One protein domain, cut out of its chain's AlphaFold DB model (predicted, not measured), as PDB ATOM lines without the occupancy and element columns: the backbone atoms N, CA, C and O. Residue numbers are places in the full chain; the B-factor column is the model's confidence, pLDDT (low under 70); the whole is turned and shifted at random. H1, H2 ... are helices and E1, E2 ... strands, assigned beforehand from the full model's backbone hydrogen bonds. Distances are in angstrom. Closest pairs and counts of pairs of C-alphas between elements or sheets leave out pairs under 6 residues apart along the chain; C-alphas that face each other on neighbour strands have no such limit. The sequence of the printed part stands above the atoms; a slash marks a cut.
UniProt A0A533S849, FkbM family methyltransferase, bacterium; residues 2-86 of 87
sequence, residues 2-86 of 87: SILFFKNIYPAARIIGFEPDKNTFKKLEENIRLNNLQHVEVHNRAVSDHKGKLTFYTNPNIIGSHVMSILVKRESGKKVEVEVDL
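AT A GLANCE: This is residues 2 to 86 of the 87 residues of the protein "FkbM family methyltransferase" of bacterium (UniProt A0A533S849). What shape do these atoms make? The domain has two lobes: in the first, helices H1 and H2 lie over one face of the short strand pair E1 and E2, and in the second, the longer hairpin E3 and E4 has residues 59 to 77 folded back near one end as a loop with no named element. Residues 44 to 51 join the lobes, and residues 46 to 47 pair with residues 84 to 85 of E4. Which parts follow each other, and how large is the whole? The printed part has 85 residues, with two named helices and four named strands in the order H1 E1 H2 E2 E3 E4, of mixed class, E1 and E2 being parallel and E3 and E4 antiparallel. It is only just compact, close to loose, with a radius of gyration of the C-alphas of 14.1 A and spans of 39 by 29 by 17 A.

IN THESE COORDINATES: Where does the first lobe run? H1 is residues 2 to 9, 11.0 A long, and begins at C-alpha 2 (369.973, 94.276, 153.724). E1 is residues 15 to 18, 10.1 A; H2 is residues 22 to 34, 18.3 A; E2 is residues 40 to 43, 10.3 A. Where does the second run? E3 is residues 52 to 58, 18.7 A, from C-alpha 52 (347.928, 92.771, 167.438). E4 is residues 78 to 85, 21.8 A, ending at C-alpha 85 (354.278, 95.330, 166.999).

HOW THE PARTS SIT: How do the helices stand? H1 and H2 are close but not clearly touching, their closest C-alphas, Leu 4 and Ile 32, 7.8 A apart, at a shallow tilt of 21 degrees, the same way. The closest C-alphas of H1 and E1 are Ile 3 and Ile 15, 7.2 A; those of H2 and E2 are Glu 29 and Val 42, 7.7 A. In H1 and H2 every O i to N i+4 pair is within hydrogen-bond range. How do the strands pair? E1 and E2 are parallel at 16 degrees, with N 17 and O 41 at 2.8 A; E1, H2 and E2 form a strand-helix-strand unit, two parallel neighbour strands with a helix between, its crossover right-handed. E3 and E4 are a hairpin, antiparallel at 144 degrees, with N 56 and O 80 at 2.8 A. Do the lobes meet through named elements? H2 is apart from E3 and E4, and E2 is apart from E3.

THE WHOLE: How far does it reach? The two C-alphas farthest apart are those of Ala 12 and Ser 76, 40.0 A. Are there cuts or long links? The printed part has no cut, and the link E3 to E4, 19 residues, is long. Is confidence low anywhere? The mean pLDDT of the printed part is 92.1, and no printed residue is under 70.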
ATOM      1  N   SER A   2     369.430  93.100 153.013       92.38
ATOM      2  CA  SER A   2     369.973  94.276 153.724       92.38
ATOM      3  C   SER A   2     370.892  93.927 154.904       92.38
ATOM      4  O   SER A   2     371.980  94.481 155.004       92.38
ATOM      5  N   ILE A   3     370.492  92.984 155.767       96.56
ATOM      6  CA  ILE A   3     371.264  92.609 156.969       96.56
ATOM      7  C   ILE A   3     372.680  92.144 156.613       96.56
ATOM      8  O   ILE A   3     373.642  92.616 157.209       96.56
ATOM      9  N   LEU A   4     372.816  91.263 155.617       95.38
ATOM     10  CA  LEU A   4     374.118  90.758 155.179       95.38
ATOM     11  C   LEU A   4     375.009  91.894 154.658       95.38
ATOM     12  O   LEU A   4     376.170  91.995 155.040       95.38
ATOM     13  N   PHE A   5     374.441  92.779 153.832       96.88
ATOM     14  CA  PHE A   5     375.152  93.941 153.306       96.88
ATOM     15  C   PHE A   5     375.668  94.844 154.432       96.88
ATOM     16  O   PHE A   5     376.862  95.129 154.485       96.88
ATOM     17  N   PHE A   6     374.803  95.240 155.372       97.56
ATOM     18  CA  PHE A   6     375.212  96.103 156.481       97.56
ATOM     19  C   PHE A   6     376.185  95.414 157.434       97.56
ATOM     20  O   PHE A   6     377.078  96.079 157.947       97.56
ATOM     21  N   LYS A   7     376.089  94.095 157.631       96.94
ATOM     22  CA  LYS A   7     377.093  93.351 158.397       96.94
ATOM     23  C   LYS A   7     378.454  93.285 157.724       96.94
ATOM     24  O   LYS A   7     379.455  93.281 158.430       96.94
ATOM     25  N   ASN A   8     378.499  93.281 156.396       95.75
ATOM     26  CA  ASN A   8     379.758  93.306 155.662       95.75
ATOM     27  C   ASN A   8     380.507  94.637 155.854       95.75
ATOM     28  O   ASN A   8     381.709  94.638 156.092       95.75
ATOM     29  N   ILE A   9     379.799  95.769 155.791       97.56
ATOM     30  CA  ILE A   9     380.422  97.103 155.901       97.56
ATOM     31  C   ILE A   9     380.484  97.644 157.342       97.56
ATOM     32  O   ILE A   9     381.329  98.483 157.644       97.56
ATOM     33  N   TYR A  10     379.634  97.145 158.242       97.75
ATOM     34  CA  TYR A  10     379.586  97.506 159.663       97.75
ATOM     35  C   TYR A  10     379.488  96.245 160.544       97.75
ATOM     36  O   TYR A  10     378.441  95.973 161.143       97.75
ATOM     37  N   PRO A  11     380.570  95.460 160.680       95.94
ATOM     38  CA  PRO A  11     380.532  94.162 161.366       95.94
ATOM     39  C   PRO A  11     380.081  94.252 162.832       95.94
ATOM     40  O   PRO A  11     379.352  93.381 163.318       95.94
ATOM     41  N   ALA A  12     380.434  95.342 163.518       96.81
ATOM     42  CA  ALA A  12     380.080  95.575 164.917       96.81
ATOM     43  C   ALA A  12     378.644  96.091 165.133       96.81
ATOM     44  O   ALA A  12     378.163  96.057 166.266       96.81
ATOM     45  N   ALA A  13     377.946  96.552 164.087       97.81
ATOM     46  CA  ALA A  13     376.623  97.156 164.233       97.81
ATOM     47  C   ALA A  13     375.613  96.165 164.822       97.81
ATOM     48  O   ALA A  13     375.556  95.006 164.407       97.81
ATOM     49  N   ARG A  14     374.778  96.625 165.755       98.06
ATOM     50  CA  ARG A  14     373.604  95.870 166.197       98.06
ATOM     51  C   ARG A  14     372.469  96.110 165.206       98.06
ATOM     52  O   ARG A  14     372.155  97.261 164.917       98.06
ATOM     53  N   ILE A  15     371.873  95.042 164.687       97.81
ATOM     54  CA  ILE A  15     370.786  95.115 163.704       97.81
ATOM     55  C   ILE A  15     369.549  94.444 164.291       97.81
ATOM     56  O   ILE A  15     369.631  93.304 164.739       97.81
ATOM     57  N   ILE A  16     368.416  95.143 164.249       96.69
ATOM     58  CA  ILE A  16     367.091  94.587 164.534       96.69
ATOM     59  C   ILE A  16     366.319  94.563 163.215       96.69
ATOM     60  O   ILE A  16     366.219  95.588 162.539       96.69
ATOM     61  N   GLY A  17     365.826  93.393 162.813       95.50
ATOM     62  CA  GLY A  17     365.088  93.192 161.569       95.50
ATOM     63  C   GLY A  17     363.666  92.697 161.808       95.50
ATOM     64  O   GLY A  17     363.417  91.880 162.688       95.50
ATOM     65  N   PHE A  18     362.738  93.144 160.969       95.25
ATOM     66  CA  PHE A  18     361.344  92.708 160.978       95.25
ATOM     67  C   PHE A  18     360.992  92.159 159.597       95.25
ATOM     68  O   PHE A  18     361.247  92.820 158.591       95.25
ATOM     69  N   GLU A  19     360.435  90.951 159.543       94.44
ATOM     70  CA  GLU A  19     359.963  90.327 158.304       94.44
ATOM     71  C   GLU A  19     358.662  89.557 158.584       94.44
ATOM     72  O   GLU A  19     358.712  88.497 159.213       94.44
ATOM     73  N   PRO A  20     357.489  90.070 158.168       92.94
ATOM     74  CA  PRO A  20     356.205  89.438 158.461       92.94
ATOM     75  C   PRO A  20     355.957  88.136 157.689       92.94
ATOM     76  O   PRO A  20     355.238  87.268 158.190       92.94
ATOM     77  N   ASP A  21     356.532  87.949 156.496       90.56
ATOM     78  CA  ASP A  21     356.320  86.717 155.734       90.56
ATOM     79  C   ASP A  21     357.130  85.556 156.327       90.56
ATOM     80  O   ASP A  21     358.358  85.534 156.295       90.56
ATOM     81  N   LYS A  22     356.434  84.530 156.828       91.12
ATOM     82  CA  LYS A  22     357.051  83.385 157.518       91.12
ATOM     83  C   LYS A  22     358.064  82.621 156.658       91.12
ATOM     84  O   LYS A  22     359.049  82.104 157.185       91.12
ATOM     85  N   ASN A  23     357.831  82.501 155.351       90.88
ATOM     86  CA  ASN A  23     358.744  81.771 154.468       90.88
ATOM     87  C   ASN A  23     360.032  82.564 154.229       90.88
ATOM     88  O   ASN A  23     361.127  81.999 154.266       90.88
ATOM     89  N   THR A  24     359.904  83.872 154.023       91.12
ATOM     90  CA  THR A  24     361.033  84.793 153.870       91.12
ATOM     91  C   THR A  24     361.808  84.927 155.180       91.12
ATOM     92  O   THR A  24     363.038  84.872 155.165       91.12
ATOM     93  N   PHE A  25     361.110  84.972 156.316       95.12
ATOM     94  CA  PHE A  25     361.709  84.989 157.648       95.12
ATOM     95  C   PHE A  25     362.592  83.761 157.908       95.12
ATOM     96  O   PHE A  25     363.744  83.912 158.300       95.12
ATOM     97  N   LYS A  26     362.126  82.547 157.584       95.56
ATOM     98  CA  LYS A  26     362.948  81.330 157.725       95.56
ATOM     99  C   LYS A  26     364.248  81.394 156.918       95.56
ATOM    100  O   LYS A  26     365.304  81.005 157.409       95.56
ATOM    101  N   LYS A  27     364.187  81.906 155.684       95.06
ATOM    102  CA  LYS A  27     365.387  82.115 154.855       95.06
ATOM    103  C   LYS A  27     366.311  83.171 155.462       95.06
ATOM    104  O   LYS A  27     367.528  83.069 155.344       95.06
ATOM    105  N   LEU A  28     365.752  84.204 156.089       95.88
ATOM    106  CA  LEU A  28     366.525  85.220 156.796       95.88
ATOM    107  C   LEU A  28     367.278  84.619 157.993       95.88
ATOM    108  O   LEU A  28     368.479  84.852 158.111       95.88
ATOM    109  N   GLU A  29     366.609  83.808 158.817       97.19
ATOM    110  CA  GLU A  29     367.235  83.084 159.934       97.19
ATOM    111  C   GLU A  29     368.351  82.152 159.452       97.19
ATOM    112  O   GLU A  29     369.449  82.141 160.011       97.19
ATOM    113  N   GLU A  30     368.106  81.409 158.371       97.06
ATOM    114  CA  GLU A  30     369.113  80.544 157.766       97.06
ATOM    115  C   GLU A  30     370.338  81.337 157.295       97.06
ATOM    116  O   GLU A  30     371.466  80.954 157.602       97.06
ATOM    117  N   ASN A  31     370.135  82.471 156.620       96.12
ATOM    118  CA  ASN A  31     371.229  83.336 156.180       96.12
ATOM    119  C   ASN A  31     372.054  83.876 157.354       96.12
ATOM    120  O   ASN A  31     373.281  83.912 157.265       96.12
ATOM    121  N   ILE A  32     371.403  84.276 158.451       97.38
ATOM    122  CA  ILE A  32     372.078  84.729 159.677       97.38
ATOM    123  C   ILE A  32     372.938  83.602 160.252       97.38
ATOM    124  O   ILE A  32     374.122  83.812 160.522       97.38
ATOM    125  N   ARG A  33     372.367  82.397 160.373       97.75
ATOM    126  CA  ARG A  33     373.048  81.218 160.919       97.75
ATOM    127  C   ARG A  33     374.233  80.784 160.059       97.75
ATOM    128  O   ARG A  33     375.319  80.576 160.588       97.75
ATOM    129  N   LEU A  34     374.042  80.647 158.746       97.94
ATOM    130  CA  LEU A  34     375.079  80.170 157.821       97.94
ATOM    131  C   LEU A  34     376.265  81.133 157.709       97.94
ATOM    132  O   LEU A  34     377.387  80.686 157.502       97.94
ATOM    133  N   ASN A  35     376.035  82.437 157.880       96.75
ATOM    134  CA  ASN A  35     377.093  83.450 157.860       96.75
ATOM    135  C   ASN A  35     377.627  83.789 159.263       96.75
ATOM    136  O   ASN A  35     378.429  84.710 159.400       96.75
ATOM    137  N   ASN A  36     377.177  83.075 160.304       96.81
ATOM    138  CA  ASN A  36     377.550  83.302 161.701       96.81
ATOM    139  C   ASN A  36     377.431  84.780 162.134       96.81
ATOM    140  O   ASN A  36     378.292  85.310 162.845       96.81
ATOM    141  N   LEU A  37     376.384  85.475 161.672       97.38
ATOM    142  CA  LEU A  37     376.223  86.905 161.936       97.38
ATOM    143  C   LEU A  37     375.895  87.138 163.415       97.38
ATOM    144  O   LEU A  37     374.897  86.637 163.926       97.38
ATOM    145  N   GLN A  38     376.717  87.941 164.088       97.06
ATOM    146  CA  GLN A  38     376.543  88.297 165.502       97.06
ATOM    147  C   GLN A  38     375.747  89.594 165.657       97.06
ATOM    148  O   GLN A  38     375.721  90.403 164.738       97.06
ATOM    149  N   HIS A  39     375.153  89.855 166.821       97.81
ATOM    150  CA  HIS A  39     374.410  91.101 167.107       97.81
ATOM    151  C   HIS A  39     373.272  91.388 166.105       97.81
ATOM    152  O   HIS A  39     373.039  92.542 165.733       97.81
ATOM    153  N   VAL A  40     372.599  90.337 165.639       98.06
ATOM    154  CA  VAL A  40     371.415  90.433 164.784       98.06
ATOM    155  C   VAL A  40     370.234  89.820 165.524       98.06
ATOM    156  O   VAL A  40     370.284  88.656 165.909       98.06
ATOM    157  N   GLU A  41     369.179  90.602 165.691       97.00
ATOM    158  CA  GLU A  41     367.887  90.165 166.210       97.00
ATOM    159  C   GLU A  41     366.857  90.277 165.085       97.00
ATOM    160  O   GLU A  41     366.835  91.277 164.365       97.00
ATOM    161  N   VAL A  42     366.034  89.248 164.882       97.12
ATOM    162  CA  VAL A  42     364.985  89.267 163.856       97.12
ATOM    163  C   VAL A  42     363.651  88.801 164.418       97.12
ATOM    164  O   VAL A  42     363.587  87.833 165.172       97.12
ATOM    165  N   HIS A  43     362.573  89.465 164.004       96.62
ATOM    166  CA  HIS A  43     361.212  89.158 164.432       96.62
ATOM    167  C   HIS A  43     360.313  88.850 163.233       96.62
ATOM    168  O   HIS A  43     360.257  89.620 162.270       96.62
ATOM    169  N   ASN A  44     359.551  87.752 163.311       95.50
ATOM    170  CA  ASN A  44     358.510  87.435 162.332       95.50
ATOM    171  C   ASN A  44     357.234  88.245 162.610       95.50
ATOM    172  O   ASN A  44     356.198  87.698 162.981       95.50
ATOM    173  N   ARG A  45     357.352  89.571 162.521       95.25
ATOM    174  CA  ARG A  45     356.291  90.542 162.805       95.25
ATOM    175  C   ARG A  45     356.342  91.663 161.775       95.25
ATOM    176  O   ARG A  45     357.421  92.011 161.297       95.25
ATOM    177  N   ALA A  46     355.190  92.233 161.453       93.19
ATOM    178  CA  ALA A  46     355.124  93.512 160.760       93.19
ATOM    179  C   ALA A  46     355.195  94.662 161.775       93.19
ATOM    180  O   ALA A  46     354.884  94.504 162.954       93.19
ATOM    181  N   VAL A  47     355.605  95.827 161.294       92.75
ATOM    182  CA  VAL A  47     355.665  97.049 162.095       92.75
ATOM    183  C   VAL A  47     354.377  97.827 161.880       92.75
ATOM    184  O   VAL A  47     353.956  98.017 160.736       92.75
ATOM    185  N   SER A  48     353.757  98.278 162.965       92.69
ATOM    186  CA  SER A  48     352.524  99.060 162.924       92.69
ATOM    187  C   SER A  48     352.486 100.107 164.041       92.69
ATOM    188  O   SER A  48     353.357 100.151 164.906       92.69
ATOM    189  N   ASP A  49     351.478 100.973 164.008       92.00
ATOM    190  CA  ASP A  49     351.165 101.957 165.050       92.00
ATOM    191  C   ASP A  49     350.389 101.344 166.231       92.00
ATOM    192  O   ASP A  49     350.102 102.020 167.218       92.00
ATOM    193  N   HIS A  50     350.069 100.051 166.151       92.50
ATOM    194  CA  HIS A  50     349.418  99.281 167.200       92.50
ATOM    195  C   HIS A  50     349.968  97.851 167.268       92.50
ATOM    196  O   HIS A  50     350.556  97.330 166.321       92.50
ATOM    197  N   LYS A  51     349.742  97.192 168.408       95.12
ATOM    198  CA  LYS A  51     350.012  95.758 168.571       95.12
ATOM    199  C   LYS A  51     348.789  94.942 168.177       95.12
ATOM    200  O   LYS A  51     347.658  95.389 168.358       95.12
ATOM    201  N   GLY A  52     349.009  93.713 167.720       94.06
ATOM    202  CA  GLY A  52     347.928  92.771 167.438       94.06
ATOM    203  C   GLY A  52     348.177  91.986 166.165       94.06
ATOM    204  O   GLY A  52     349.270  91.463 165.956       94.06
ATOM    205  N   LYS A  53     347.148  91.883 165.326       94.00
ATOM    206  CA  LYS A  53     347.214  91.205 164.033       94.00
ATOM    207  C   LYS A  53     346.618  92.089 162.955       94.00
ATOM    208  O   LYS A  53     345.659  92.812 163.212       94.00
ATOM    209  N   LEU A  54     347.145  91.976 161.743       93.50
ATOM    210  CA  LEU A  54     346.546  92.594 160.567       93.50
ATOM    211  C   LEU A  54     346.477  91.625 159.394       93.50
ATOM    212  O   LEU A  54     347.171  90.606 159.351       93.50
ATOM    213  N   THR A  55     345.630  91.967 158.425       92.50
ATOM    214  CA  THR A  55     345.565  91.246 157.155       92.50
ATOM    215  C   THR A  55     346.706  91.697 156.255       92.50
ATOM    216  O   THR A  55     346.784  92.859 155.859       92.50
ATOM    217  N   PHE A  56     347.558  90.748 155.892       90.00
ATOM    218  CA  PHE A  56     348.635  90.919 154.936       90.00
ATOM    219  C   PHE A  56     348.312  90.142 153.661       90.00
ATOM    220  O   PHE A  56     347.868  88.992 153.698       90.00
ATOM    221  N   TYR A  57     348.486  90.787 152.516       90.06
ATOM    222  CA  TYR A  57     348.178  90.234 151.209       90.06
ATOM    223  C   TYR A  57     349.463  89.731 150.563       90.06
ATOM    224  O   TYR A  57     350.443  90.465 150.432       90.06
ATOM    225  N   THR A  58     349.446  88.462 150.174       87.94
ATOM    226  CA  THR A  58     350.603  87.723 149.664       87.94
ATOM    227  C   THR A  58     350.242  86.968 148.397       87.94
ATOM    228  O   THR A  58     349.079  86.639 148.168       87.94
ATOM    229  N   ASN A  59     351.236  86.625 147.585       85.81
ATOM    230  CA  ASN A  59     351.032  85.738 146.447       85.81
ATOM    231  C   ASN A  59     351.689  84.381 146.728       85.81
ATOM    232  O   ASN A  59     352.917  84.306 146.764       85.81
ATOM    233  N   PRO A  60     350.914  83.295 146.911       78.88
ATOM    234  CA  PRO A  60     351.485  81.989 147.228       78.88
ATOM    235  C   PRO A  60     352.337  81.421 146.085       78.88
ATOM    236  O   PRO A  60     353.206  80.592 146.338       78.88
ATOM    237  N   ASN A  61     352.127  81.888 144.850       84.31
ATOM    238  CA  ASN A  61     352.903  81.465 143.686       84.31
ATOM    239  C   ASN A  61     354.230  82.232 143.557       84.31
ATOM    240  O   ASN A  61     355.087  81.832 142.774       84.31
ATOM    241  N   ILE A  62     354.413  83.325 144.311       82.94
ATOM    242  CA  ILE A  62     355.607  84.178 144.261       82.94
ATOM    243  C   ILE A  62     356.124  84.407 145.684       82.94
ATOM    244  O   ILE A  62     355.829  85.408 146.343       82.94
ATOM    245  N   ILE A  63     356.923  83.455 146.163       80.50
ATOM    246  CA  ILE A  63     357.566  83.523 147.479       80.50
ATOM    247  C   ILE A  63     358.516  84.727 147.520       80.50
ATOM    248  O   ILE A  63     359.371  84.867 146.648       80.50
ATOM    249  N   GLY A  64     358.397  85.571 148.546       77.62
ATOM    250  CA  GLY A  64     359.243  86.761 148.701       77.62
ATOM    251  C   GLY A  64     358.955  87.889 147.698       77.62
ATOM    252  O   GLY A  64     359.816  88.731 147.468       77.62
ATOM    253  N   SER A  65     357.765  87.908 147.085       84.50
ATOM    254  CA  SER A  65     357.278  89.022 146.265       84.50
ATOM    255  C   SER A  65     357.430  90.393 146.948       84.50
ATOM    256  O   SER A  65     357.005  90.600 148.082       84.50
ATOM    257  N   HIS A  66     357.953  91.376 146.211       83.12
ATOM    258  CA  HIS A  66     358.118  92.758 146.682       83.12
ATOM    259  C   HIS A  66     356.814  93.574 146.717       83.12
ATOM    260  O   HIS A  66     356.809  94.719 147.181       83.12
ATOM    261  N   VAL A  67     355.709  93.024 146.201       86.50
ATOM    262  CA  VAL A  67     354.408  93.711 146.199       86.50
ATOM    263  C   VAL A  67     353.499  93.302 147.356       86.50
ATOM    264  O   VAL A  67     352.472  93.954 147.547       86.50
ATOM    265  N   MET A  68     353.895  92.311 148.169       86.69
ATOM    266  CA  MET A  68     353.142  91.933 149.369       86.69
ATOM    267  C   MET A  68     352.936  93.145 150.282       86.69
ATOM    268  O   MET A  68     353.834  93.972 150.464       86.69
ATOM    269  N   SER A  69     351.726  93.303 150.812       87.38
ATOM    270  CA  SER A  69     351.351  94.529 151.514       87.38
ATOM    271  C   SER A  69     350.099  94.347 152.359       87.38
ATOM    272  O   SER A  69     349.348  93.404 152.170       87.38
ATOM    273  N   ILE A  70     349.825  95.304 153.242       86.44
ATOM    274  CA  ILE A  70     348.510  95.485 153.877       86.44
ATOM    275  C   ILE A  70     347.494  96.137 152.922       86.44
ATOM    276  O   ILE A  70     346.293  96.139 153.176       86.44
ATOM    277  N   LEU A  71     347.972  96.719 151.816       84.94
ATOM    278  CA  LEU A  71     347.147  97.393 150.822       84.94
ATOM    279  C   LEU A  71     346.746  96.416 149.716       84.94
ATOM    280  O   LEU A  71     347.564  96.065 148.867       84.94
ATOM    281  N   VAL A  72     345.455  96.091 149.646       83.56
ATOM    282  CA  VAL A  72     344.886  95.211 148.606       83.56
ATOM    283  C   VAL A  72     345.167  95.685 147.170       83.56
ATOM    284  O   VAL A  72     345.203  94.885 146.244       83.56
ATOM    285  N   LYS A  73     345.391  96.992 146.965       85.62
ATOM    286  CA  LYS A  73     345.731  97.562 145.648       85.62
ATOM    287  C   LYS A  73     347.118  97.140 145.145       85.62
ATOM    288  O   LYS A  73     347.367  97.246 143.952       85.62
ATOM    289  N   ARG A  74     348.029  96.742 146.043       83.50
ATOM    290  CA  ARG A  74     349.399  96.321 145.694       83.50
ATOM    291  C   ARG A  74     349.489  94.823 145.441       83.50
ATOM    292  O   ARG A  74     350.183  94.406 144.524       83.50
ATOM    293  N   GLU A  75     348.778  94.044 146.242       81.62
ATOM    294  CA  GLU A  75     348.668  92.597 146.115       81.62
ATOM    295  C   GLU A  75     347.256  92.206 146.544       81.62
ATOM    296  O   GLU A  75     346.818  92.545 147.643       81.62
ATOM    297  N   SER A  76     346.530  91.522 145.667       77.69
ATOM    298  CA  SER A  76     345.155  91.076 145.916       77.69
ATOM    299  C   SER A  76     345.056  89.559 146.070       77.69
ATOM    300  O   SER A  76     343.956  89.012 146.018       77.69
ATOM    301  N   GLY A  77     346.198  88.880 146.212       80.94
ATOM    302  CA  GLY A  77     346.298  87.441 146.388       80.94
ATOM    303  C   GLY A  77     345.788  86.937 147.743       80.94
ATOM    304  O   GLY A  77     344.795  87.395 148.309       80.94
ATOM    305  N   LYS A  78     346.468  85.925 148.277       85.50
ATOM    306  CA  LYS A  78     346.107  85.259 149.525       85.50
ATOM    307  C   LYS A  78     346.232  86.207 150.718       85.50
ATOM    308  O   LYS A  78     347.290  86.784 150.962       85.50
ATOM    309  N   LYS A  79     345.170  86.264 151.521       89.50
ATOM    310  CA  LYS A  79     345.169  86.908 152.837       89.50
ATOM    311  C   LYS A  79     345.833  85.995 153.861       89.50
ATOM    312  O   LYS A  79     345.457  84.829 153.989       89.50
ATOM    313  N   VAL A  80     346.798  86.529 154.590       90.06
ATOM    314  CA  VAL A  80     347.413  85.889 155.754       90.06
ATOM    315  C   VAL A  80     347.348  86.858 156.925       90.06
ATOM    316  O   VAL A  80     347.505  88.064 156.749       90.06
ATOM    317  N   GLU A  81     347.077  86.343 158.119       92.88
ATOM    318  CA  GLU A  81     347.222  87.139 159.334       92.88
ATOM    319  C   GLU A  81     348.681  87.125 159.771       92.88
ATOM    320  O   GLU A  81     349.299  86.062 159.866       92.88
ATOM    321  N   VAL A  82     349.212  88.308 160.054       93.25
ATOM    322  CA  VAL A  82     350.554  88.477 160.613       93.25
ATOM    323  C   VAL A  82     350.458  89.253 161.911       93.25
ATOM    324  O   VAL A  82     349.610  90.136 162.054       93.25
ATOM    325  N   GLU A  83     351.319  88.908 162.862       95.19
ATOM    326  CA  GLU A  83     351.438  89.675 164.095       95.19
ATOM    327  C   GLU A  83     352.119  91.013 163.819       95.19
ATOM    328  O   GLU A  83     353.047  91.097 163.009       95.19
ATOM    329  N   VAL A  84     351.664  92.047 164.520       94.62
ATOM    330  CA  VAL A  84     352.254  93.380 164.471       94.62
ATOM    331  C   VAL A  84     352.686  93.868 165.832       94.62
ATOM    332  O   VAL A  84     352.065  93.545 166.849       94.62
ATOM    333  N   ASP A  85     353.760  94.648 165.824       91.81
ATOM    334  CA  ASP A  85     354.278  95.330 166.999       91.81
ATOM    335  C   ASP A  85     354.677  96.774 166.671       91.81
ATOM    336  O   ASP A  85     354.816  97.156 165.504       91.81
ATOM    337  N   LEU A  86     354.846  97.551 167.736       87.19
ATOM    338  CA  LEU A  86     355.405  98.897 167.694       87.19
ATOM    339  C   LEU A  86     356.911  98.820 167.402       87.19
ATOM    340  O   LEU A  86     357.560  97.836 167.771       87.19
TER     341      LEU A  86